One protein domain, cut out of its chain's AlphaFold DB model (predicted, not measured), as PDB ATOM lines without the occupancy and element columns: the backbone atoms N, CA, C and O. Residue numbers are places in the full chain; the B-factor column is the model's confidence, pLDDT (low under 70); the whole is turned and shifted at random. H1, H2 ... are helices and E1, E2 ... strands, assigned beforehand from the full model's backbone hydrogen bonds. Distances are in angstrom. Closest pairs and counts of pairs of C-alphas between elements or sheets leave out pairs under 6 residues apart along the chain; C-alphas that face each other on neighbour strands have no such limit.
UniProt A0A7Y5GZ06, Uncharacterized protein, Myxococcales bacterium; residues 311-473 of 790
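What this domain is: This is residues 311 to 473 of the 790 residues of an uncharacterized protein of Myxococcales bacterium (UniProt A0A7Y5GZ06). Two long helices, H1 and H5, run in much the same direction without meeting and are bridged crosswise by two shorter helices, H4 and H6. A small hairpin of E1 and E2 packs beside H4, and long loops within residues 338 to 363 and 385 to 422 reach away toward opposite ends of the longest axis. The printed part has 163 residues, with six named helices and two named strands in the order H1, H2, H3, H4, E1, E2, H5, H6; the sheet E1 - E2 is antiparallel. The class is mostly helix, though under half of the residues are in named elements. The whole is compact, with a radius of gyration of the C-alphas of 17.1 A, and only just elongated, with spans of 57 by 38 by 24 A.

Where its parts are: H1, residues 311 to 330, begins with C-alpha 311 at (-20.279, 44.159, -36.334) and is 26.5 A long. H2, residues 334 to 337, and H3, residues 364 to 369, measure 5.1 A and 8.5 A. H4, residues 377 to 384, measures 11.4 A. E1, residues 423 to 425, and E2, residues 427 to 430, measure 7.0 A and 8.9 A. H5, residues 435 to 452, begins with C-alpha 435 at (-3.947, 49.657, -39.524) and is 25.6 A long. H6, residues 465 to 473, is 12.3 A long and ends with C-alpha 473 at (8.624, 41.179, -44.404).

How they stand to each other: H6 is the hub. With residues 441 to 449 alone, H5 touches H6 about perpendicular at 88 degrees, closest at the C-alphas of Gly 445 and Glu 466, 4.2 A. H3 touches H6 at a steep tilt of 64 degrees, opposite ways, with the C-alphas of Gly 367 and Gly 465 closest at 4.1 A. H1 touches H6 with residues 328 to 330 alone, only just about perpendicular at 72 degrees; Tyr 329 and Val 473 have the closest C-alphas, 4.7 A. H4 touches H1 at 88 degrees, about perpendicular, closest at the C-alphas of Arg 318 and Phe 384, 5.0 A. H4 also touches H5 at 90 degrees, about perpendicular, with the C-alphas of Phe 384 and Ile 435 closest at 5.7 A. H1 and H5 are apart. H2 and H3 are close but not clearly touching, with the C-alphas of Ala 337 and Glu 365 closest at 7.1 A. In the hairpin E1 and E2, N 427 and O 425 are within hydrogen-bond range at 2.8 A. The closest C-alphas of H4 and E1, Glu 379 and Ala 423, are 4.5 A apart. Every O i to N i+4 pair is within hydrogen-bond range in H1, H3, H5 and H6; H4 has 2 of 4, and H2 is too short for one.

The domain as a whole: The two farthest C-alphas, of Asp 350 and Ser 394, are 58.0 A apart. The printed part has no cut. The links H2 to H3, H4 to E1 and H5 to H6 are long. Mean pLDDT of the printed part is 94.2; residue 348 is under 70.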
ATOM      1  N   LEU A 311     -21.341  44.711 -37.177       96.44
ATOM      2  CA  LEU A 311     -20.279  44.159 -36.334       96.44
ATOM      3  C   LEU A 311     -19.839  42.768 -36.801       96.44
ATOM      4  O   LEU A 311     -18.650  42.509 -36.913       96.44
ATOM      5  N   GLU A 312     -20.788  41.893 -37.113       96.81
ATOM      6  CA  GLU A 312     -20.499  40.542 -37.603       96.81
ATOM      7  C   GLU A 312     -19.735  40.590 -38.936       96.81
ATOM      8  O   GLU A 312     -18.699  39.952 -39.087       96.81
ATOM      9  N   MET A 313     -20.163  41.458 -39.857       96.62
ATOM     10  CA  MET A 313     -19.452  41.711 -41.112       96.62
ATOM     11  C   MET A 313     -18.046  42.292 -40.885       96.62
ATOM     12  O   MET A 313     -17.134  42.029 -41.663       96.62
ATOM     13  N   ASP A 314     -17.851  43.105 -39.845       97.25
ATOM     14  CA  ASP A 314     -16.529  43.625 -39.490       97.25
ATOM     15  C   ASP A 314     -15.595  42.536 -38.956       97.25
ATOM     16  O   ASP A 314     -14.428  42.522 -39.331       97.25
ATOM     17  N   ILE A 315     -16.101  41.597 -38.153       97.19
ATOM     18  CA  ILE A 315     -15.322  40.445 -37.673       97.19
ATOM     19  C   ILE A 315     -14.829  39.605 -38.858       97.19
ATOM     20  O   ILE A 315     -13.635  39.331 -38.953       97.19
ATOM     21  N   THR A 316     -15.701  39.300 -39.826       96.81
ATOM     22  CA  THR A 316     -15.295  38.589 -41.051       96.81
ATOM     23  C   THR A 316     -14.235  39.357 -41.847       96.81
ATOM     24  O   THR A 316     -13.296  38.763 -42.369       96.81
ATOM     25  N   ARG A 317     -14.342  40.692 -41.933       97.25
ATOM     26  CA  ARG A 317     -13.336  41.527 -42.618       97.25
ATOM     27  C   ARG A 317     -11.986  41.523 -41.911       97.25
ATOM     28  O   ARG A 317     -10.970  41.546 -42.592       97.25
ATOM     29  N   ARG A 318     -11.964  41.505 -40.575       97.50
ATOM     30  CA  ARG A 318     -10.719  41.411 -39.797       97.50
ATOM     31  C   ARG A 318      -9.974  40.126 -40.117       97.50
ATOM     32  O   ARG A 318      -8.781  40.194 -40.372       97.50
ATOM     33  N   GLN A 319     -10.685  38.998 -40.150       96.81
ATOM     34  CA  GLN A 319     -10.113  37.706 -40.530       96.81
ATOM     35  C   GLN A 319      -9.585  37.736 -41.971       96.81
ATOM     36  O   GLN A 319      -8.417  37.449 -42.187       96.81
ATOM     37  N   ASP A 320     -10.392  38.186 -42.942       96.81
ATOM     38  CA  ASP A 320      -9.970  38.302 -44.353       96.81
ATOM     39  C   ASP A 320      -8.692  39.146 -44.513       96.81
ATOM     40  O   ASP A 320      -7.726  38.713 -45.139       96.81
ATOM     41  N   PHE A 321      -8.642  40.333 -43.901       97.69
ATOM     42  CA  PHE A 321      -7.452  41.182 -43.959       97.69
ATOM     43  C   PHE A 321      -6.277  40.640 -43.142       97.69
ATOM     44  O   PHE A 321      -5.139  40.822 -43.562       97.69
ATOM     45  N   GLY A 322      -6.527  39.980 -42.012       97.12
ATOM     46  CA  GLY A 322      -5.503  39.357 -41.174       97.12
ATOM     47  C   GLY A 322      -4.802  38.185 -41.863       97.12
ATOM     48  O   GLY A 322      -3.577  38.077 -41.807       97.12
ATOM     49  N   GLU A 323      -5.553  37.367 -42.598       95.69
ATOM     50  CA  GLU A 323      -5.010  36.282 -43.421       95.69
ATOM     51  C   GLU A 323      -4.195  36.821 -44.603       95.69
ATOM     52  O   GLU A 323      -3.079  36.363 -44.862       95.69
ATOM     53  N   ILE A 324      -4.700  37.854 -45.293       96.56
ATOM     54  CA  ILE A 324      -3.942  38.538 -46.355       96.56
ATOM     55  C   ILE A 324      -2.661  39.144 -45.784       96.56
ATOM     56  O   ILE A 324      -1.594  38.969 -46.363       96.56
ATOM     57  N   PHE A 325      -2.742  39.816 -44.636       97.81
ATOM     58  CA  PHE A 325      -1.583  40.394 -43.970       97.81
ATOM     59  C   PHE A 325      -0.537  39.328 -43.635       97.81
ATOM     60  O   PHE A 325       0.636  39.498 -43.959       97.81
ATOM     61  N   SER A 326      -0.957  38.203 -43.057       95.88
ATOM     62  CA  SER A 326      -0.044  37.114 -42.712       95.88
ATOM     63  C   SER A 326       0.638  36.533 -43.955       95.88
ATOM     64  O   SER A 326       1.835  36.259 -43.930       95.88
ATOM     65  N   ALA A 327      -0.081  36.409 -45.072       94.94
ATOM     66  CA  ALA A 327       0.477  35.915 -46.330       94.94
ATOM     67  C   ALA A 327       1.389  36.925 -47.063       94.94
ATOM     68  O   ALA A 327       2.333  36.532 -47.749       94.94
ATOM     69  N   VAL A 328       1.105  38.224 -46.956       97.25
ATOM     70  CA  VAL A 328       1.840  39.277 -47.679       97.25
ATOM     71  C   VAL A 328       3.028  39.812 -46.875       97.25
ATOM     72  O   VAL A 328       4.017  40.219 -47.477       97.25
ATOM     73  N   TYR A 329       2.959  39.806 -45.542       98.31
ATOM     74  CA  TYR A 329       3.951  40.472 -44.696       98.31
ATOM     75  C   TYR A 329       4.743  39.521 -43.812       98.31
ATOM     76  O   TYR A 329       5.962  39.601 -43.800       98.31
ATOM     77  N   THR A 330       4.097  38.653 -43.035       95.69
ATOM     78  CA  THR A 330       4.824  37.961 -41.959       95.69
ATOM     79  C   THR A 330       5.250  36.553 -42.325       95.69
ATOM     80  O   THR A 330       6.240  36.077 -41.783       95.69
ATOM     81  N   HIS A 331       4.503  35.861 -43.194       94.75
ATOM     82  CA  HIS A 331       4.636  34.412 -43.366       94.75
ATOM     83  C   HIS A 331       4.624  33.686 -41.998       94.75
ATOM     84  O   HIS A 331       5.328  32.706 -41.766       94.75
ATOM     85  N   ARG A 332       3.833  34.206 -41.052       93.06
ATOM     86  CA  ARG A 332       3.647  33.657 -39.703       93.06
ATOM     87  C   ARG A 332       2.169  33.650 -39.382       93.06
ATOM     88  O   ARG A 332       1.672  34.556 -38.720       93.06
ATOM     89  N   ASN A 333       1.460  32.649 -39.896       91.62
ATOM     90  CA  ASN A 333       0.053  32.475 -39.567       91.62
ATOM     91  C   ASN A 333      -0.073  32.117 -38.078       91.62
ATOM     92  O   ASN A 333       0.600  31.207 -37.591       91.62
ATOM     93  N   VAL A 334      -0.926  32.850 -37.363       92.19
ATOM     94  CA  VAL A 334      -1.113  32.689 -35.919       92.19
ATOM     95  C   VAL A 334      -1.640  31.298 -35.543       92.19
ATOM     96  O   VAL A 334      -1.246  30.762 -34.513       92.19
ATOM     97  N   VAL A 335      -2.434  30.669 -36.416       91.19
ATOM     98  CA  VAL A 335      -2.950  29.302 -36.246       91.19
ATOM     99  C   VAL A 335      -1.820  28.272 -36.313       91.19
ATOM    100  O   VAL A 335      -1.849  27.268 -35.609       91.19
ATOM    101  N   CYS A 336      -0.792  28.527 -37.128       91.62
ATOM    102  CA  CYS A 336       0.356  27.631 -37.261       91.62
ATOM    103  C   CYS A 336       1.385  27.813 -36.137       91.62
ATOM    104  O   CYS A 336       2.095  26.863 -35.817       91.62
ATOM    105  N   ALA A 337       1.466  29.003 -35.529       92.06
ATOM    106  CA  ALA A 337       2.478  29.334 -34.520       92.06
ATOM    107  C   ALA A 337       2.409  28.432 -33.272       92.06
ATOM    108  O   ALA A 337       3.428  28.173 -32.628       92.06
ATOM    109  N   GLY A 338       1.223  27.896 -32.967       91.12
ATOM    110  CA  GLY A 338       1.020  26.944 -31.878       91.12
ATOM    111  C   GLY A 338       1.766  25.616 -32.048       91.12
ATOM    112  O   GLY A 338       2.006  24.957 -31.045       91.12
ATOM    113  N   CYS A 339       2.152  25.242 -33.274       89.50
ATOM    114  CA  CYS A 339       2.892  24.007 -33.578       89.50
ATOM    115  C   CYS A 339       4.229  24.252 -34.293       89.50
ATOM    116  O   CYS A 339       5.113  23.404 -34.252       89.50
ATOM    117  N   HIS A 340       4.382  25.396 -34.961       92.12
ATOM    118  CA  HIS A 340       5.555  25.742 -35.758       92.12
ATOM    119  C   HIS A 340       6.048  27.133 -35.364       92.12
ATOM    120  O   HIS A 340       5.479  28.146 -35.775       92.12
ATOM    121  N   ASN A 341       7.094  27.183 -34.543       93.62
ATOM    122  CA  ASN A 341       7.700  28.425 -34.083       93.62
ATOM    123  C   ASN A 341       9.197  28.255 -33.820       93.62
ATOM    124  O   ASN A 341       9.713  27.148 -33.678       93.62
ATOM    125  N   SER A 342       9.878  29.391 -33.714       92.81
ATOM    126  CA  SER A 342      11.333  29.462 -33.585       92.81
ATOM    127  C   SER A 342      11.860  29.062 -32.198       92.81
ATOM    128  O   SER A 342      13.074  29.025 -32.022       92.81
ATOM    129  N   GLU A 343      10.991  28.806 -31.209       92.12
ATOM    130  CA  GLU A 343      11.403  28.502 -29.830       92.12
ATOM    131  C   GLU A 343      11.563  27.003 -29.578       92.12
ATOM    132  O   GLU A 343      12.535  26.606 -28.940       92.12
ATOM    133  N   TRP A 344      10.634  26.171 -30.054       85.56
ATOM    134  CA  TRP A 344      10.659  24.743 -29.720       85.56
ATOM    135  C   TRP A 344      10.451  23.787 -30.891       85.56
ATOM    136  O   TRP A 344      10.947  22.673 -30.798       85.56
ATOM    137  N   ALA A 345       9.834  24.189 -32.005       82.69
ATOM    138  CA  ALA A 345       9.644  23.326 -33.183       82.69
ATOM    139  C   ALA A 345      10.913  23.223 -34.070       82.69
ATOM    140  O   ALA A 345      10.849  23.286 -35.298       82.69
ATOM    141  N   ILE A 346      12.086  23.153 -33.445       82.56
ATOM    142  CA  ILE A 346      13.395  23.399 -34.056       82.56
ATOM    143  C   ILE A 346      14.161  22.102 -34.305       82.56
ATOM    144  O   ILE A 346      13.944  21.115 -33.608       82.56
ATOM    145  N   THR A 347      15.084  22.106 -35.267       78.75
ATOM    146  CA  THR A 347      15.935  20.934 -35.514       78.75
ATOM    147  C   THR A 347      16.855  20.605 -34.344       78.75
ATOM    148  O   THR A 347      17.301  21.506 -33.633       78.75
ATOM    149  N   ASP A 348      17.110  19.303 -34.162       69.25
ATOM    150  CA  ASP A 348      17.890  18.719 -33.067       69.25
ATOM    151  C   ASP A 348      17.279  18.988 -31.681       69.25
ATOM    152  O   ASP A 348      17.988  19.057 -30.673       69.25
ATOM    153  N   ASN A 349      15.952  19.148 -31.610       79.25
ATOM    154  CA  ASN A 349      15.264  19.146 -30.326       79.25
ATOM    155  C   ASN A 349      15.429  17.770 -29.656       79.25
ATOM    156  O   ASN A 349      15.246  16.732 -30.293       79.25
ATOM    157  N   ASP A 350      15.751  17.769 -28.357       79.50
ATOM    158  CA  ASP A 350      15.860  16.549 -27.544       79.50
ATOM    159  C   ASP A 350      14.578  15.694 -27.606       79.50
ATOM    160  O   ASP A 350      14.636  14.473 -27.428       79.50
ATOM    161  N   ASP A 351      13.426  16.332 -27.834       76.00
ATOM    162  CA  ASP A 351      12.163  15.681 -28.162       76.00
ATOM    163  C   ASP A 351      11.986  15.571 -29.692       76.00
ATOM    164  O   ASP A 351      11.747  16.586 -30.357       76.00
ATOM    165  N   PRO A 352      12.032  14.354 -30.273       76.06
ATOM    166  CA  PRO A 352      11.851  14.150 -31.708       76.06
ATOM    167  C   PRO A 352      10.494  14.620 -32.241       76.06
ATOM    168  O   PRO A 352      10.377  14.898 -33.433       76.06
ATOM    169  N   GLU A 353       9.459  14.709 -31.393       75.19
ATOM    170  CA  GLU A 353       8.158  15.251 -31.801       75.19
ATOM    171  C   GLU A 353       8.210  16.751 -32.079       75.19
ATOM    172  O   GLU A 353       7.274  17.271 -32.673       75.19
ATOM    173  N   LEU A 354       9.280  17.438 -31.677       76.00
ATOM    174  CA  LEU A 354       9.476  18.868 -31.884       76.00
ATOM    175  C   LEU A 354      10.560  19.172 -32.934       76.00
ATOM    176  O   LEU A 354      10.750  20.334 -33.295       76.00
ATOM    177  N   ASP A 355      11.239  18.150 -33.464       77.94
ATOM    178  CA  ASP A 355      12.235  18.283 -34.531       77.94
ATOM    179  C   ASP A 355      11.553  18.434 -35.900       77.94
ATOM    180  O   ASP A 355      11.200  17.467 -36.586       77.94
ATOM    181  N   HIS A 356      11.286  19.684 -36.285       80.38
ATOM    182  CA  HIS A 356      10.488  19.981 -37.474       80.38
ATOM    183  C   HIS A 356      11.219  20.797 -38.543       80.38
ATOM    184  O   HIS A 356      11.059  20.504 -39.738       80.38
ATOM    185  N   HIS A 357      11.983  21.829 -38.163       87.19
ATOM    186  CA  HIS A 357      12.521  22.793 -39.127       87.19
ATOM    187  C   HIS A 357      13.767  23.565 -38.665       87.19
ATOM    188  O   HIS A 357      14.035  23.711 -37.474       87.19
ATOM    189  N   TRP A 358      14.458  24.189 -39.624       90.75
ATOM    190  CA  TRP A 358      15.645  25.020 -39.408       90.75
ATOM    191  C   TRP A 358      15.278  26.505 -39.381       90.75
ATOM    192  O   TRP A 358      15.247  27.184 -40.407       90.75
ATOM    193  N   GLN A 359      14.989  27.029 -38.197       91.38
ATOM    194  CA  GLN A 359      14.615  28.427 -38.001       91.38
ATOM    195  C   GLN A 359      15.783  29.390 -38.240       91.38
ATOM    196  O   GLN A 359      16.934  29.094 -37.921       91.38
ATOM    197  N   ILE A 360      15.464  30.586 -38.741       94.44
ATOM    198  CA  ILE A 360      16.370  31.737 -38.650       94.44
ATOM    199  C   ILE A 360      16.571  32.039 -37.154       94.44
ATOM    200  O   ILE A 360      15.567  32.123 -36.446       94.44
ATOM    201  N   PRO A 361      17.810  32.200 -36.654       93.06
ATOM    202  CA  PRO A 361      18.056  32.514 -35.254       93.06
ATOM    203  C   PRO A 361      17.283  33.753 -34.791       93.06
ATOM    204  O   PRO A 361      17.369  34.814 -35.412       93.06
ATOM    205  N   GLY A 362      16.557  33.597 -33.685       95.19
ATOM    206  CA  GLY A 362      15.735  34.635 -33.074       95.19
ATOM    207  C   GLY A 362      14.265  34.236 -32.919       95.19
ATOM    208  O   GLY A 362      13.693  33.531 -33.746       95.19
ATOM    209  N   LEU A 363      13.631  34.691 -31.839       96.69
ATOM    210  CA  LEU A 363      12.246  34.360 -31.494       96.69
ATOM    211  C   LEU A 363      11.255  35.315 -32.178       96.69
ATOM    212  O   LEU A 363      10.593  36.123 -31.523       96.69
ATOM    213  N   PHE A 364      11.147  35.231 -33.507       97.00
ATOM    214  CA  PHE A 364      10.325  36.147 -34.311       97.00
ATOM    215  C   PHE A 364       8.846  36.145 -33.911       97.00
ATOM    216  O   PHE A 364       8.252  37.213 -33.759       97.00
ATOM    217  N   GLU A 365       8.252  34.966 -33.691       96.94
ATOM    218  CA  GLU A 365       6.841  34.844 -33.300       96.94
ATOM    219  C   GLU A 365       6.598  35.498 -31.938       96.94
ATOM    220  O   GLU A 365       5.624  36.228 -31.761       96.94
ATOM    221  N   LYS A 366       7.530  35.319 -30.995       97.19
ATOM    222  CA  LYS A 366       7.495  35.997 -29.696       97.19
ATOM    223  C   LYS A 366       7.636  37.509 -29.841       97.19
ATOM    224  O   LYS A 366       6.937  38.234 -29.142       97.19
ATOM    225  N   GLY A 367       8.471  37.988 -30.760       97.31
ATOM    226  CA  GLY A 367       8.615  39.417 -31.050       97.31
ATOM    227  C   GLY A 367       7.313  40.062 -31.538       97.31
ATOM    228  O   GLY A 367       6.940  41.133 -31.061       97.31
ATOM    229  N   ILE A 368       6.577  39.407 -32.445       97.31
ATOM    230  CA  ILE A 368       5.356  39.983 -33.045       97.31
ATOM    231  C   ILE A 368       4.060  39.636 -32.292       97.31
ATOM    232  O   ILE A 368       3.095  40.401 -32.341       97.31
ATOM    233  N   TYR A 369       4.019  38.520 -31.561       97.38
ATOM    234  CA  TYR A 369       2.840  38.061 -30.814       97.38
ATOM    235  C   TYR A 369       3.033  38.095 -29.297       97.38
ATOM    236  O   TYR A 369       2.106  37.792 -28.555       97.38
ATOM    237  N   GLY A 370       4.200  38.475 -28.782       96.19
ATOM    238  CA  GLY A 370       4.502  38.466 -27.345       96.19
ATOM    239  C   GLY A 370       4.649  37.072 -26.733       96.19
ATOM    240  O   GLY A 370       4.955  36.964 -25.547       96.19
ATOM    241  N   GLN A 371       4.399  36.019 -27.512       96.06
ATOM    242  CA  GLN A 371       4.563  34.615 -27.154       96.06
ATOM    243  C   GLN A 371       4.790  33.794 -28.430       96.06
ATOM    244  O   GLN A 371       4.165  34.065 -29.456       96.06
ATOM    245  N   SER A 372       5.687  32.807 -28.383       95.81
ATOM    246  CA  SER A 372       6.102  32.043 -29.573       95.81
ATOM    247  C   SER A 372       4.981  31.191 -30.162       95.81
ATOM    248  O   SER A 372       4.960  30.938 -31.358       95.81
ATOM    249  N   THR A 373       4.009  30.802 -29.338       95.19
ATOM    250  CA  THR A 373       2.850  29.994 -29.732       95.19
ATOM    251  C   THR A 373       1.750  30.785 -30.452       95.19
ATOM    252  O   THR A 373       0.680  30.239 -30.711       95.19
ATOM    253  N   GLY A 374       1.975  32.063 -30.781       94.94
ATOM    254  CA  GLY A 374       0.949  32.932 -31.368       94.94
ATOM    255  C   GLY A 374      -0.076  33.407 -30.337       94.94
ATOM    256  O   GLY A 374       0.121  33.228 -29.149       94.94
ATOM    257  N   ARG A 375      -1.171  34.047 -30.746       95.69
ATOM    258  CA  ARG A 375      -2.244  34.558 -29.863       95.69
ATOM    259  C   ARG A 375      -3.612  34.132 -30.381       95.69
ATOM    260  O   ARG A 375      -3.710  33.545 -31.449       95.69
ATOM    261  N   ASP A 376      -4.669  34.450 -29.636       96.06
ATOM    262  CA  ASP A 376      -6.022  34.350 -30.181       96.06
ATOM    263  C   ASP A 376      -6.137  35.190 -31.468       96.06
ATOM    264  O   ASP A 376      -5.685  36.341 -31.522       96.06
ATOM    265  N   GLU A 377      -6.731  34.609 -32.511       95.38
ATOM    266  CA  GLU A 377      -6.870  35.250 -33.822       95.38
ATOM    267  C   GLU A 377      -7.547  36.618 -33.722       95.38
ATOM    268  O   GLU A 377      -7.129  37.565 -34.388       95.38
ATOM    269  N   MET A 378      -8.565  36.769 -32.867       95.81
ATOM    270  CA  MET A 378      -9.268  38.040 -32.730       95.81
ATOM    271  C   MET A 378      -8.413  39.103 -32.046       95.81
ATOM    272  O   MET A 378      -8.563  40.277 -32.391       95.81
ATOM    273  N   GLU A 379      -7.495  38.749 -31.143       96.88
ATOM    274  CA  GLU A 379      -6.527  39.713 -30.593       96.88
ATOM    275  C   GLU A 379      -5.619  40.264 -31.700       96.88
ATOM    276  O   GLU A 379      -5.420  41.479 -31.800       96.88
ATOM    277  N   VAL A 380      -5.111  39.398 -32.581       96.06
ATOM    278  CA  VAL A 380      -4.207  39.801 -33.669       96.06
ATOM    279  C   VAL A 380      -4.964  40.566 -34.759       96.06
ATOM    280  O   VAL A 380      -4.600  41.688 -35.132       96.06
ATOM    281  N   TYR A 381      -6.068  39.998 -35.243       97.25
ATOM    282  CA  TYR A 381      -6.813  40.506 -36.393       97.25
ATOM    283  C   TYR A 381      -7.615  41.776 -36.094       97.25
ATOM    284  O   TYR A 381      -7.992  42.506 -37.013       97.25
ATOM    285  N   SER A 382      -7.810  42.133 -34.820       96.81
ATOM    286  CA  SER A 382      -8.464  43.392 -34.438       96.81
ATOM    287  C   SER A 382      -7.696  44.653 -34.850       96.81
ATOM    288  O   SER A 382      -8.301  45.723 -34.958       96.81
ATOM    289  N   ASN A 383      -6.409  44.543 -35.198       96.31
ATOM    290  CA  ASN A 383      -5.675  45.635 -35.844       96.31
ATOM    291  C   ASN A 383      -6.218  45.965 -37.254       96.31
ATOM    292  O   ASN A 383      -6.111  47.107 -37.696       96.31
ATOM    293  N   PHE A 384      -6.881  45.023 -37.938       97.44
ATOM    294  CA  PHE A 384      -7.452  45.196 -39.286       97.44
ATOM    295  C   PHE A 384      -8.946  45.544 -39.277       97.44
ATOM    296  O   PHE A 384      -9.673  45.301 -40.243       97.44
ATOM    297  N   ARG A 385      -9.433  46.133 -38.181       95.75
ATOM    298  CA  ARG A 385     -10.812  46.617 -38.073       95.75
ATOM    299  C   ARG A 385     -11.144  47.582 -39.212       95.75
ATOM    300  O   ARG A 385     -10.451  48.577 -39.415       95.75
ATOM    301  N   HIS A 386     -12.265  47.344 -39.891       96.94
ATOM    302  CA  HIS A 386     -12.761  48.213 -40.956       96.94
ATOM    303  C   HIS A 386     -13.846  49.170 -40.434       96.94
ATOM    304  O   HIS A 386     -13.882  50.353 -40.786       96.94
ATOM    305  N   LEU A 387     -14.740  48.684 -39.574       96.31
ATOM    306  CA  LEU A 387     -15.822  49.448 -38.964       96.31
ATOM    307  C   LEU A 387     -15.265  50.593 -38.112       96.31
ATOM    308  O   LEU A 387     -14.445  50.390 -37.223       96.31
ATOM    309  N   ASN A 388     -15.749  51.810 -38.369       95.00
ATOM    310  CA  ASN A 388     -15.298  53.053 -37.730       95.00
ATOM    311  C   ASN A 388     -13.821  53.431 -37.968       95.00
ATOM    312  O   ASN A 388     -13.355  54.408 -37.384       95.00
ATOM    313  N   VAL A 389     -13.104  52.703 -38.831       96.81
ATOM    314  CA  VAL A 389     -11.716  52.999 -39.224       96.81
ATOM    315  C   VAL A 389     -11.662  53.417 -40.688       96.81
ATOM    316  O   VAL A 389     -11.091  54.455 -40.998       96.81
ATOM    317  N   VAL A 390     -12.306  52.673 -41.585       96.81
ATOM    318  CA  VAL A 390     -12.413  53.017 -43.008       96.81
ATOM    319  C   VAL A 390     -13.745  53.731 -43.251       96.81
ATOM    320  O   VAL A 390     -14.792  53.334 -42.738       96.81
ATOM    321  N   THR A 391     -13.724  54.821 -44.016       94.75
ATOM    322  CA  THR A 391     -14.890  55.672 -44.295       94.75
ATOM    323  C   THR A 391     -14.927  56.086 -45.763       94.75
ATOM    324  O   THR A 391     -13.915  56.072 -46.445       94.75
ATOM    325  N   SER A 392     -16.094  56.479 -46.269       84.44
ATOM    326  CA  SER A 392     -16.253  57.112 -47.587       84.44
ATOM    327  C   SER A 392     -16.389  58.641 -47.507       84.44
ATOM    328  O   SER A 392     -16.556  59.294 -48.534       84.44
ATOM    329  N   GLY A 393     -16.362  59.210 -46.293       78.69
ATOM    330  CA  GLY A 393     -16.653  60.620 -46.018       78.69
ATOM    331  C   GLY A 393     -15.440  61.432 -45.555       78.69
ATOM    332  O   GLY A 393     -14.387  61.416 -46.179       78.69
ATOM    333  N   SER A 394     -15.590  62.158 -44.442       80.81
ATOM    334  CA  SER A 394     -14.621  63.130 -43.896       80.81
ATOM    335  C   SER A 394     -13.339  62.520 -43.297       80.81
ATOM    336  O   SER A 394     -12.779  63.078 -42.351       80.81
ATOM    337  N   GLY A 395     -12.913  61.352 -43.773       90.62
ATOM    338  CA  GLY A 395     -11.652  60.747 -43.364       90.62
ATOM    339  C   GLY A 395     -10.458  61.381 -44.074       90.62
ATOM    340  O   GLY A 395     -10.544  62.440 -44.695       90.62
ATOM    341  N   ARG A 396      -9.317  60.714 -43.956       92.38
ATOM    342  CA  ARG A 396      -8.042  61.124 -44.515       92.38
ATOM    343  C   ARG A 396      -7.485  60.028 -45.407       92.38
ATOM    344  O   ARG A 396      -7.497  58.858 -45.041       92.38
ATOM    345  N   ASN A 397      -6.970  60.428 -46.557       93.75
ATOM    346  CA  ASN A 397      -6.202  59.547 -47.422       93.75
ATOM    347  C   ASN A 397      -4.728  59.590 -46.983       93.75
ATOM    348  O   ASN A 397      -4.167  60.694 -46.928       93.75
ATOM    349  N   PRO A 398      -4.111  58.443 -46.647       95.06
ATOM    350  CA  PRO A 398      -2.693  58.357 -46.304       95.06
ATOM    351  C   PRO A 398      -1.828  58.985 -47.401       95.06
ATOM    352  O   PRO A 398      -2.071  58.747 -48.580       95.06
ATOM    353  N   TRP A 399      -0.900  59.870 -47.025       94.94
ATOM    354  CA  TRP A 399      -0.065  60.694 -47.915       94.94
ATOM    355  C   TRP A 399      -0.820  61.441 -49.029       94.94
ATOM    356  O   TRP A 399      -0.211  61.861 -50.008       94.94
ATOM    357  N   LYS A 400      -2.139  61.643 -48.886       92.94
ATOM    358  CA  LYS A 400      -3.032  62.149 -49.947       92.94
ATOM    359  C   LYS A 400      -3.091  61.267 -51.203       92.94
ATOM    360  O   LYS A 400      -3.358  61.779 -52.292       92.94
ATOM    361  N   MET A 401      -2.908  59.958 -51.046       94.06
ATOM    362  CA  MET A 401      -3.248  58.984 -52.083       94.06
ATOM    363  C   MET A 401      -4.690  59.163 -52.566       94.06
ATOM    364  O   MET A 401      -5.554  59.681 -51.855       94.06
ATOM    365  N   ASP A 402      -4.960  58.716 -53.787       94.94
ATOM    366  CA  ASP A 402      -6.298  58.758 -54.356       94.94
ATOM    367  C   ASP A 402      -7.342  58.071 -53.462       94.94
ATOM    368  O   ASP A 402      -7.094  57.018 -52.875       94.94
ATOM    369  N   THR A 403      -8.560  58.618 -53.418       95.06
ATOM    370  CA  THR A 403      -9.649  58.075 -52.589       95.06
ATOM    371  C   THR A 403     -10.027  56.637 -52.935       95.06
ATOM    372  O   THR A 403     -10.567  55.928 -52.084       95.06
ATOM    373  N   SER A 404      -9.742  56.176 -54.159       95.69
ATOM    374  CA  SER A 404      -9.941  54.774 -54.542       95.69
ATOM    375  C   SER A 404      -9.016  53.793 -53.816       95.69
ATOM    376  O   SER A 404      -9.327  52.604 -53.782       95.69
ATOM    377  N   CYS A 405      -7.932  54.283 -53.211       96.69
ATOM    378  CA  CYS A 405      -7.009  53.526 -52.369       96.69
ATOM    379  C   CYS A 405      -7.366  53.581 -50.875       96.69
ATOM    380  O   CYS A 405      -6.580  53.162 -50.033       96.69
ATOM    381  N   GLY A 406      -8.569  54.060 -50.543       95.69
ATOM    382  CA  GLY A 406      -9.106  54.058 -49.186       95.69
ATOM    383  C   GLY A 406      -9.052  55.429 -48.517       95.69
ATOM    384  O   GLY A 406      -8.200  56.271 -48.799       95.69
ATOM    385  N   THR A 407     -10.012  55.664 -47.625       96.88
ATOM    386  CA  THR A 407     -10.115  56.880 -46.810       96.88
ATOM    387  C   THR A 407     -10.356  56.460 -45.361       96.88
ATOM    388  O   THR A 407     -11.233  55.647 -45.087       96.88
ATOM    389  N   PHE A 408      -9.572  56.996 -44.428       97.38
ATOM    390  CA  PHE A 408      -9.451  56.452 -43.076       97.38
ATOM    391  C   PHE A 408      -9.743  57.511 -42.012       97.38
ATOM    392  O   PHE A 408      -9.368  58.675 -42.138       97.38
ATOM    393  N   VAL A 409     -10.411  57.121 -40.934       96.81
ATOM    394  CA  VAL A 409     -10.524  57.932 -39.722       96.81
ATOM    395  C   VAL A 409      -9.125  58.077 -39.121       96.81
ATOM    396  O   VAL A 409      -8.387  57.099 -39.018       96.81
ATOM    397  N   GLN A 410      -8.744  59.303 -38.755       92.19
ATOM    398  CA  GLN A 410      -7.432  59.580 -38.157       92.19
ATOM    399  C   GLN A 410      -7.268  58.813 -36.843       92.19
ATOM    400  O   GLN A 410      -8.229  58.703 -36.080       92.19
ATOM    401  N   SER A 411      -6.056  58.322 -36.577       91.31
ATOM    402  CA  SER A 411      -5.744  57.436 -35.446       91.31
ATOM    403  C   SER A 411      -6.230  57.969 -34.090       91.31
ATOM    404  O   SER A 411      -6.797  57.222 -33.294       91.31
ATOM    405  N   ASP A 412      -6.125  59.276 -33.844       91.69
ATOM    406  CA  ASP A 412      -6.564  59.925 -32.602       91.69
ATOM    407  C   ASP A 412      -8.098  60.049 -32.461       91.69
ATOM    408  O   ASP A 412      -8.610  60.307 -31.365       91.69
ATOM    409  N   LYS A 413      -8.845  59.875 -33.558       94.94
ATOM    410  CA  LYS A 413     -10.318  59.948 -33.616       94.94
ATOM    411  C   LYS A 413     -10.999  58.590 -33.667       94.94
ATOM    412  O   LYS A 413     -12.228  58.536 -33.642       94.94
ATOM    413  N   ILE A 414     -10.232  57.510 -33.714       95.62
ATOM    414  CA  ILE A 414     -10.782  56.164 -33.756       95.62
ATOM    415  C   ILE A 414     -11.515  55.854 -32.431       95.62
ATOM    416  O   ILE A 414     -10.947  56.030 -31.341       95.62
ATOM    417  N   PRO A 415     -12.795  55.433 -32.483       96.19
ATOM    418  CA  PRO A 415     -13.544  55.059 -31.291       96.19
ATOM    419  C   PRO A 415     -13.092  53.699 -30.740       96.19
ATOM    420  O   PRO A 415     -12.374  52.934 -31.390       96.19
ATOM    421  N   VAL A 416     -13.544  53.398 -29.520       97.19
ATOM    422  CA  VAL A 416     -13.370  52.076 -28.899       97.19
ATOM    423  C   VAL A 416     -14.004  51.006 -29.787       97.19
ATOM    424  O   VAL A 416     -15.039  51.244 -30.413       97.19
ATOM    425  N   ASP A 417     -13.349  49.855 -29.864       96.94
ATOM    426  CA  ASP A 417     -13.797  48.693 -30.609       96.94
ATOM    427  C   ASP A 417     -15.191  48.224 -30.168       96.94
ATOM    428  O   ASP A 417     -15.359  47.843 -29.011       96.94
ATOM    429  N   PRO A 418     -16.193  48.218 -31.069       96.50
ATOM    430  CA  PRO A 418     -17.504  47.656 -30.764       96.50
ATOM    431  C   PRO A 418     -17.485  46.151 -30.448       96.50
ATOM    432  O   PRO A 418     -18.429  45.681 -29.820       96.50
ATOM    433  N   ALA A 419     -16.451  45.411 -30.868       96.31
ATOM    434  CA  ALA A 419     -16.246  44.011 -30.479       96.31
ATOM    435  C   ALA A 419     -15.680  43.862 -29.052       96.31
ATOM    436  O   ALA A 419     -15.621  42.756 -28.531       96.31
ATOM    437  N   ASP A 420     -15.275  44.972 -28.426       96.81
ATOM    438  CA  ASP A 420     -14.682  45.041 -27.089       96.81
ATOM    439  C   ASP A 420     -13.388  44.221 -26.900       96.81
ATOM    440  O   ASP A 420     -13.022  43.888 -25.773       96.81
ATOM    441  N   VAL A 421     -12.661  43.950 -27.991       96.31
ATOM    442  CA  VAL A 421     -11.400  43.191 -27.997       96.31
ATOM    443  C   VAL A 421     -10.203  44.133 -27.843       96.31
ATOM    444  O   VAL A 421     -10.118  45.176 -28.498       96.31
ATOM    445  N   ASP A 422      -9.263  43.771 -26.971       96.44
ATOM    446  CA  ASP A 422      -7.960  44.427 -26.899       96.44
ATOM    447  C   ASP A 422      -7.023  43.801 -27.930       96.44
ATOM    448  O   ASP A 422      -6.649  42.639 -27.817       96.44
ATOM    449  N   ALA A 423      -6.653  44.579 -28.945       97.44
ATOM    450  CA  ALA A 423      -5.786  44.073 -29.994       97.44
ATOM    451  C   ALA A 423      -4.324  43.961 -29.531       97.44
ATOM    452  O   ALA A 423      -3.861  44.725 -28.669       97.44
ATOM    453  N   TYR A 424      -3.598  43.034 -30.154       97.56
ATOM    454  CA  TYR A 424      -2.178  42.808 -29.925       97.56
ATOM    455  C   TYR A 424      -1.436  42.627 -31.249       97.56
ATOM    456  O   TYR A 424      -1.818  41.806 -32.076       97.56
ATOM    457  N   PHE A 425      -0.360  43.383 -31.439       97.12
ATOM    458  CA  PHE A 425       0.667  43.122 -32.447       97.12
ATOM    459  C   PHE A 425       1.927  43.864 -32.007       97.12
ATOM    460  O   PHE A 425       1.878  45.087 -31.864       97.12
ATOM    461  N   ILE A 426       3.010  43.131 -31.733       97.62
ATOM    462  CA  ILE A 426       4.265  43.566 -31.080       97.62
ATOM    463  C   ILE A 426       4.076  44.004 -29.618       97.62
ATOM    464  O   ILE A 426       4.812  43.607 -28.720       97.62
ATOM    465  N   TYR A 427       3.043  44.791 -29.352       95.69
ATOM    466  CA  TYR A 427       2.581  45.177 -28.029       95.69
ATOM    467  C   TYR A 427       1.050  45.230 -28.010       95.69
ATOM    468  O   TYR A 427       0.378  45.198 -29.044       95.69
ATOM    469  N   GLN A 428       0.475  45.334 -26.813       95.44
ATOM    470  CA  GLN A 428      -0.963  45.529 -26.659       95.44
ATOM    471  C   GLN A 428      -1.346  46.933 -27.158       95.44
ATOM    472  O   GLN A 428      -1.075  47.937 -26.501       95.44
ATOM    473  N   THR A 429      -1.974  47.009 -28.333       91.19
ATOM    474  CA  THR A 429      -2.433  48.259 -28.967       91.19
ATOM    475  C   THR A 429      -3.777  48.732 -28.397       91.19
ATOM    476  O   THR A 429      -4.125  49.914 -28.493       91.19
ATOM    477  N   GLY A 430      -4.513  47.824 -27.745       93.62
ATOM    478  CA  GLY A 430      -5.762  48.086 -27.031       93.62
ATOM    479  C   GLY A 430      -6.965  48.315 -27.953       93.62
ATOM    480  O   GLY A 430      -6.876  48.241 -29.176       93.62
ATOM    481  N   LYS A 431      -8.124  48.656 -27.381       96.56
ATOM    482  CA  LYS A 431      -9.412  48.757 -28.116       96.56
ATOM    483  C   LYS A 431      -9.519  49.870 -29.169       96.56
ATOM    484  O   LYS A 431     -10.581  50.075 -29.754       96.56
ATOM    485  N   LYS A 432      -8.472  50.668 -29.382       96.50
ATOM    486  CA  LYS A 432      -8.423  51.691 -30.444       96.50
ATOM    487  C   LYS A 432      -7.484  51.320 -31.586       96.50
ATOM    488  O   LYS A 432      -7.314  52.131 -32.492       96.50
ATOM    489  N   ALA A 433      -6.931  50.113 -31.555       96.00
ATOM    490  CA  ALA A 433      -6.047  49.610 -32.582       96.00
ATOM    491  C   ALA A 433      -6.648  49.690 -33.989       96.00
ATOM    492  O   ALA A 433      -7.872  49.691 -34.193       96.00
ATOM    493  N   SER A 434      -5.751  49.812 -34.956       96.81
ATOM    494  CA  SER A 434      -6.071  49.951 -36.369       96.81
ATOM    495  C   SER A 434      -4.825  49.743 -37.222       96.81
ATOM    496  O   SER A 434      -3.705  49.695 -36.713       96.81
ATOM    497  N   ILE A 435      -5.020  49.750 -38.537       97.56
ATOM    498  CA  ILE A 435      -3.947  49.657 -39.524       97.56
ATOM    499  C   ILE A 435      -2.865  50.737 -39.374       97.56
ATOM    500  O   ILE A 435      -1.713  50.489 -39.714       97.56
ATOM    501  N   TRP A 436      -3.188  51.904 -38.796       97.75
ATOM    502  CA  TRP A 436      -2.189  52.936 -38.490       97.75
ATOM    503  C   TRP A 436      -1.101  52.414 -37.544       97.75
ATOM    504  O   TRP A 436       0.061  52.758 -37.707       97.75
ATOM    505  N   ASN A 437      -1.462  51.568 -36.572       97.56
ATOM    506  CA  ASN A 437      -0.503  50.994 -35.626       97.56
ATOM    507  C   ASN A 437       0.449  50.012 -36.316       97.56
ATOM    508  O   ASN A 437       1.638  50.017 -36.015       97.56
ATOM    509  N   ILE A 438      -0.069  49.216 -37.254       98.25
ATOM    510  CA  ILE A 438       0.727  48.269 -38.044       98.25
ATOM    511  C   ILE A 438       1.682  49.018 -38.977       98.25
ATOM    512  O   ILE A 438       2.850  48.656 -39.065       98.25
ATOM    513  N   GLU A 439       1.226  50.089 -39.635       98.25
ATOM    514  CA  GLU A 439       2.109  50.890 -40.490       98.25
ATOM    515  C   GLU A 439       3.210  51.586 -39.693       98.25
ATOM    516  O   GLU A 439       4.363  51.548 -40.117       98.25
ATOM    517  N   THR A 440       2.889  52.147 -38.522       98.06
ATOM    518  CA  THR A 440       3.898  52.748 -37.641       98.06
ATOM    519  C   THR A 440       4.932  51.714 -37.200       98.06
ATOM    520  O   THR A 440       6.126  51.989 -37.262       98.06
ATOM    521  N   ALA A 441       4.494  50.512 -36.814       98.44
ATOM    522  CA  ALA A 441       5.406  49.436 -36.440       98.44
ATOM    523  C   ALA A 441       6.310  49.005 -37.609       98.44
ATOM    524  O   ALA A 441       7.511  48.835 -37.416       98.44
ATOM    525  N   LEU A 442       5.760  48.882 -38.827       98.69
ATOM    526  CA  LEU A 442       6.554  48.565 -40.018       98.69
ATOM    527  C   LEU A 442       7.571  49.669 -40.323       98.69
ATOM    528  O   LEU A 442       8.729  49.368 -40.589       98.69
ATOM    529  N   HIS A 443       7.148  50.937 -40.284       98.44
ATOM    530  CA  HIS A 443       8.033  52.085 -40.483       98.44
ATOM    531  C   HIS A 443       9.200  52.040 -39.499       98.44
ATOM    532  O   HIS A 443      10.354  52.083 -39.916       98.44
ATOM    533  N   ASN A 444       8.906  51.936 -38.202       98.44
ATOM    534  CA  ASN A 444       9.929  51.943 -37.162       98.44
ATOM    535  C   ASN A 444      10.886  50.755 -37.304       98.44
ATOM    536  O   ASN A 444      12.092  50.931 -37.161       98.44
ATOM    537  N   GLY A 445      10.363  49.569 -37.626       98.56
ATOM    538  CA  GLY A 445      11.169  48.379 -37.875       98.56
ATOM    539  C   GLY A 445      12.104  48.539 -39.069       98.56
ATOM    540  O   GLY A 445      13.288  48.237 -38.962       98.56
ATOM    541  N   VAL A 446      11.603  49.073 -40.189       98.56
ATOM    542  CA  VAL A 446      12.429  49.383 -41.368       98.56
ATOM    543  C   VAL A 446      13.532  50.376 -41.009       98.56
ATOM    544  O   VAL A 446      14.683  50.153 -41.369       98.56
ATOM    545  N   GLU A 447      13.217  51.445 -40.276       98.00
ATOM    546  CA  GLU A 447      14.225  52.430 -39.876       98.00
ATOM    547  C   GLU A 447      15.272  51.834 -38.927       98.00
ATOM    548  O   GLU A 447      16.462  52.035 -39.150       98.00
ATOM    549  N   LYS A 448      14.871  51.041 -37.925       97.88
ATOM    550  CA  LYS A 448      15.808  50.339 -37.030       97.88
ATOM    551  C   LYS A 448      16.741  49.409 -37.806       97.88
ATOM    552  O   LYS A 448      17.959  49.549 -37.711       97.88
ATOM    553  N   LEU A 449      16.187  48.540 -38.655       98.31
ATOM    554  CA  LEU A 449      16.975  47.615 -39.475       98.31
ATOM    555  C   LEU A 449      17.916  48.349 -40.446       98.31
ATOM    556  O   LEU A 449      19.019  47.868 -40.697       98.31
ATOM    557  N   ARG A 450      17.520  49.521 -40.964       95.69
ATOM    558  CA  ARG A 450      18.355  50.351 -41.850       95.69
ATOM    559  C   ARG A 450      19.617  50.864 -41.146       95.69
ATOM    560  O   ARG A 450      20.639  51.038 -41.807       95.69
ATOM    561  N   PHE A 451      19.551  51.139 -39.841       93.06
ATOM    562  CA  PHE A 451      20.682  51.673 -39.073       93.06
ATOM    563  C   PHE A 451      21.508  50.589 -38.384       93.06
ATOM    564  O   PHE A 451      22.736  50.639 -38.450       93.06
ATOM    565  N   ASP A 452      20.843  49.626 -37.750       93.56
ATOM    566  CA  ASP A 452      21.478  48.687 -36.827       93.56
ATOM    567  C   ASP A 452      21.501  47.244 -37.364       93.56
ATOM    568  O   ASP A 452      22.192  46.393 -36.806       93.56
ATOM    569  N   GLY A 453      20.791  46.945 -38.459       94.81
ATOM    570  CA  GLY A 453      20.513  45.563 -38.864       94.81
ATOM    571  C   GLY A 453      19.624  44.839 -37.845       94.81
ATOM    572  O   GLY A 453      19.067  45.460 -36.944       94.81
ATOM    573  N   LEU A 454      19.465  43.520 -37.986       97.12
ATOM    574  CA  LEU A 454      18.706  42.721 -37.017       97.12
ATOM    575  C   LEU A 454      19.514  42.546 -35.725       97.12
ATOM    576  O   LEU A 454      20.622  42.006 -35.767       97.12
ATOM    577  N   GLN A 455      18.943  42.930 -34.582       97.12
ATOM    578  CA  GLN A 455      19.542  42.691 -33.272       97.12
ATOM    579  C   GLN A 455      18.855  41.506 -32.585       97.12
ATOM    580  O   GLN A 455      17.670  41.550 -32.258       97.12
ATOM    581  N   VAL A 456      19.616  40.435 -32.356       96.81
ATOM    582  CA  VAL A 456      19.156  39.241 -31.632       96.81
ATOM    583  C   VAL A 456      19.924  39.152 -30.320       96.81
ATOM    584  O   VAL A 456      21.157  39.155 -30.326       96.81
ATOM    585  N   ASP A 457      19.216  39.067 -29.194       96.75
ATOM    586  CA  ASP A 457      19.863  38.843 -27.904       96.75
ATOM    587  C   ASP A 457      20.539  37.453 -27.898       96.75
ATOM    588  O   ASP A 457      19.874  36.443 -28.130       96.75
ATOM    589  N   PRO A 458      21.858  37.361 -27.655       93.75
ATOM    590  CA  PRO A 458      22.595  36.109 -27.814       93.75
ATOM    591  C   PRO A 458      22.300  35.074 -26.718       93.75
ATOM    592  O   PRO A 458      22.648  33.908 -26.891       93.75
ATOM    593  N   GLU A 459      21.708  35.478 -25.588       94.00
ATOM    594  CA  GLU A 459      21.389  34.573 -24.476       94.00
ATOM    595  C   GLU A 459      19.936  34.094 -24.531       94.00
ATOM    596  O   GLU A 459      19.651  32.934 -24.239       94.00
ATOM    597  N   THR A 460      19.012  34.983 -24.892       95.06
ATOM    598  CA  THR A 460      17.565  34.729 -24.855       95.06
ATOM    599  C   THR A 460      16.948  34.526 -26.233       95.06
ATOM    600  O   THR A 460      15.802  34.085 -26.319       95.06
ATOM    601  N   LEU A 461      17.682  34.853 -27.302       95.69
ATOM    602  CA  LEU A 461      17.202  34.899 -28.684       95.69
ATOM    603  C   LEU A 461      16.033  35.879 -28.898       95.69
ATOM    604  O   LEU A 461      15.371  35.835 -29.934       95.69
ATOM    605  N   GLU A 462      15.754  36.769 -27.941       96.69
ATOM    606  CA  GLU A 462      14.708  37.780 -28.082       96.69
ATOM    607  C   GLU A 462      15.091  38.841 -29.126       96.69
ATOM    608  O   GLU A 462      16.262  39.192 -29.289       96.69
ATOM    609  N   ILE A 463      14.077  39.342 -29.835       97.44
ATOM    610  CA  ILE A 463      14.188  40.373 -30.872       97.44
ATOM    611  C   ILE A 463      13.173  41.475 -30.547       97.44
ATOM    612  O   ILE A 463      12.052  41.181 -30.117       97.44
ATOM    613  N   ASP A 464      13.534  42.738 -30.780       97.81
ATOM    614  CA  ASP A 464      12.567  43.840 -30.783       97.81
ATOM    615  C   ASP A 464      11.451  43.567 -31.804       97.81
ATOM    616  O   ASP A 464      11.705  43.223 -32.957       97.81
ATOM    617  N   GLY A 465      10.188  43.699 -31.401       98.19
ATOM    618  CA  GLY A 465       9.093  43.266 -32.268       98.19
ATOM    619  C   GLY A 465       8.932  44.086 -33.554       98.19
ATOM    620  O   GLY A 465       8.452  43.545 -34.549       98.19
ATOM    621  N   GLU A 466       9.352  45.358 -33.581       98.56
ATOM    622  CA  GLU A 466       9.331  46.156 -34.815       98.56
ATOM    623  C   GLU A 466      10.410  45.656 -35.789       98.56
ATOM    624  O   GLU A 466      10.121  45.465 -36.974       98.56
ATOM    625  N   GLU A 467      11.616  45.354 -35.295       98.50
ATOM    626  CA  GLU A 467      12.677  44.707 -36.086       98.50
ATOM    627  C   GLU A 467      12.252  43.322 -36.580       98.50
ATOM    628  O   GLU A 467      12.388  43.029 -37.767       98.50
ATOM    629  N   ALA A 468      11.663  42.496 -35.707       98.56
ATOM    630  CA  ALA A 468      11.153  41.174 -36.066       98.56
ATOM    631  C   ALA A 468      10.117  41.267 -37.195       98.56
ATOM    632  O   ALA A 468      10.172  40.502 -38.160       98.56
ATOM    633  N   PHE A 469       9.195  42.231 -37.115       98.69
ATOM    634  CA  PHE A 469       8.189  42.438 -38.147       98.69
ATOM    635  C   PHE A 469       8.810  42.844 -39.489       98.69
ATOM    636  O   PHE A 469       8.525  42.215 -40.510       98.69
ATOM    637  N   ALA A 470       9.683  43.853 -39.507       98.75
ATOM    638  CA  ALA A 470      10.325  44.302 -40.740       98.75
ATOM    639  C   ALA A 470      11.262  43.233 -41.340       98.75
ATOM    640  O   ALA A 470      11.353  43.100 -42.566       98.75
ATOM    641  N   TYR A 471      11.907  42.417 -40.504       98.75
ATOM    642  CA  TYR A 471      12.752  41.318 -40.959       98.75
ATOM    643  C   TYR A 471      11.925  40.200 -41.597       98.75
ATOM    644  O   TYR A 471      12.278  39.734 -42.676       98.75
ATOM    645  N   LEU A 472      10.787  39.815 -41.004       98.62
ATOM    646  CA  LEU A 472       9.879  38.829 -41.603       98.62
ATOM    647  C   LEU A 472       9.335  39.293 -42.963       98.62
ATOM    648  O   LEU A 472       9.304  38.498 -43.901       98.62
ATOM    649  N   VAL A 473       8.997  40.583 -43.104       98.81
ATOM    650  CA  VAL A 473       8.624  41.179 -44.404       98.81
ATOM    651  C   VAL A 473       9.754  41.018 -45.417       98.81
ATOM    652  O   VAL A 473       9.524  40.595 -46.550       98.81
TER     653      VAL A 473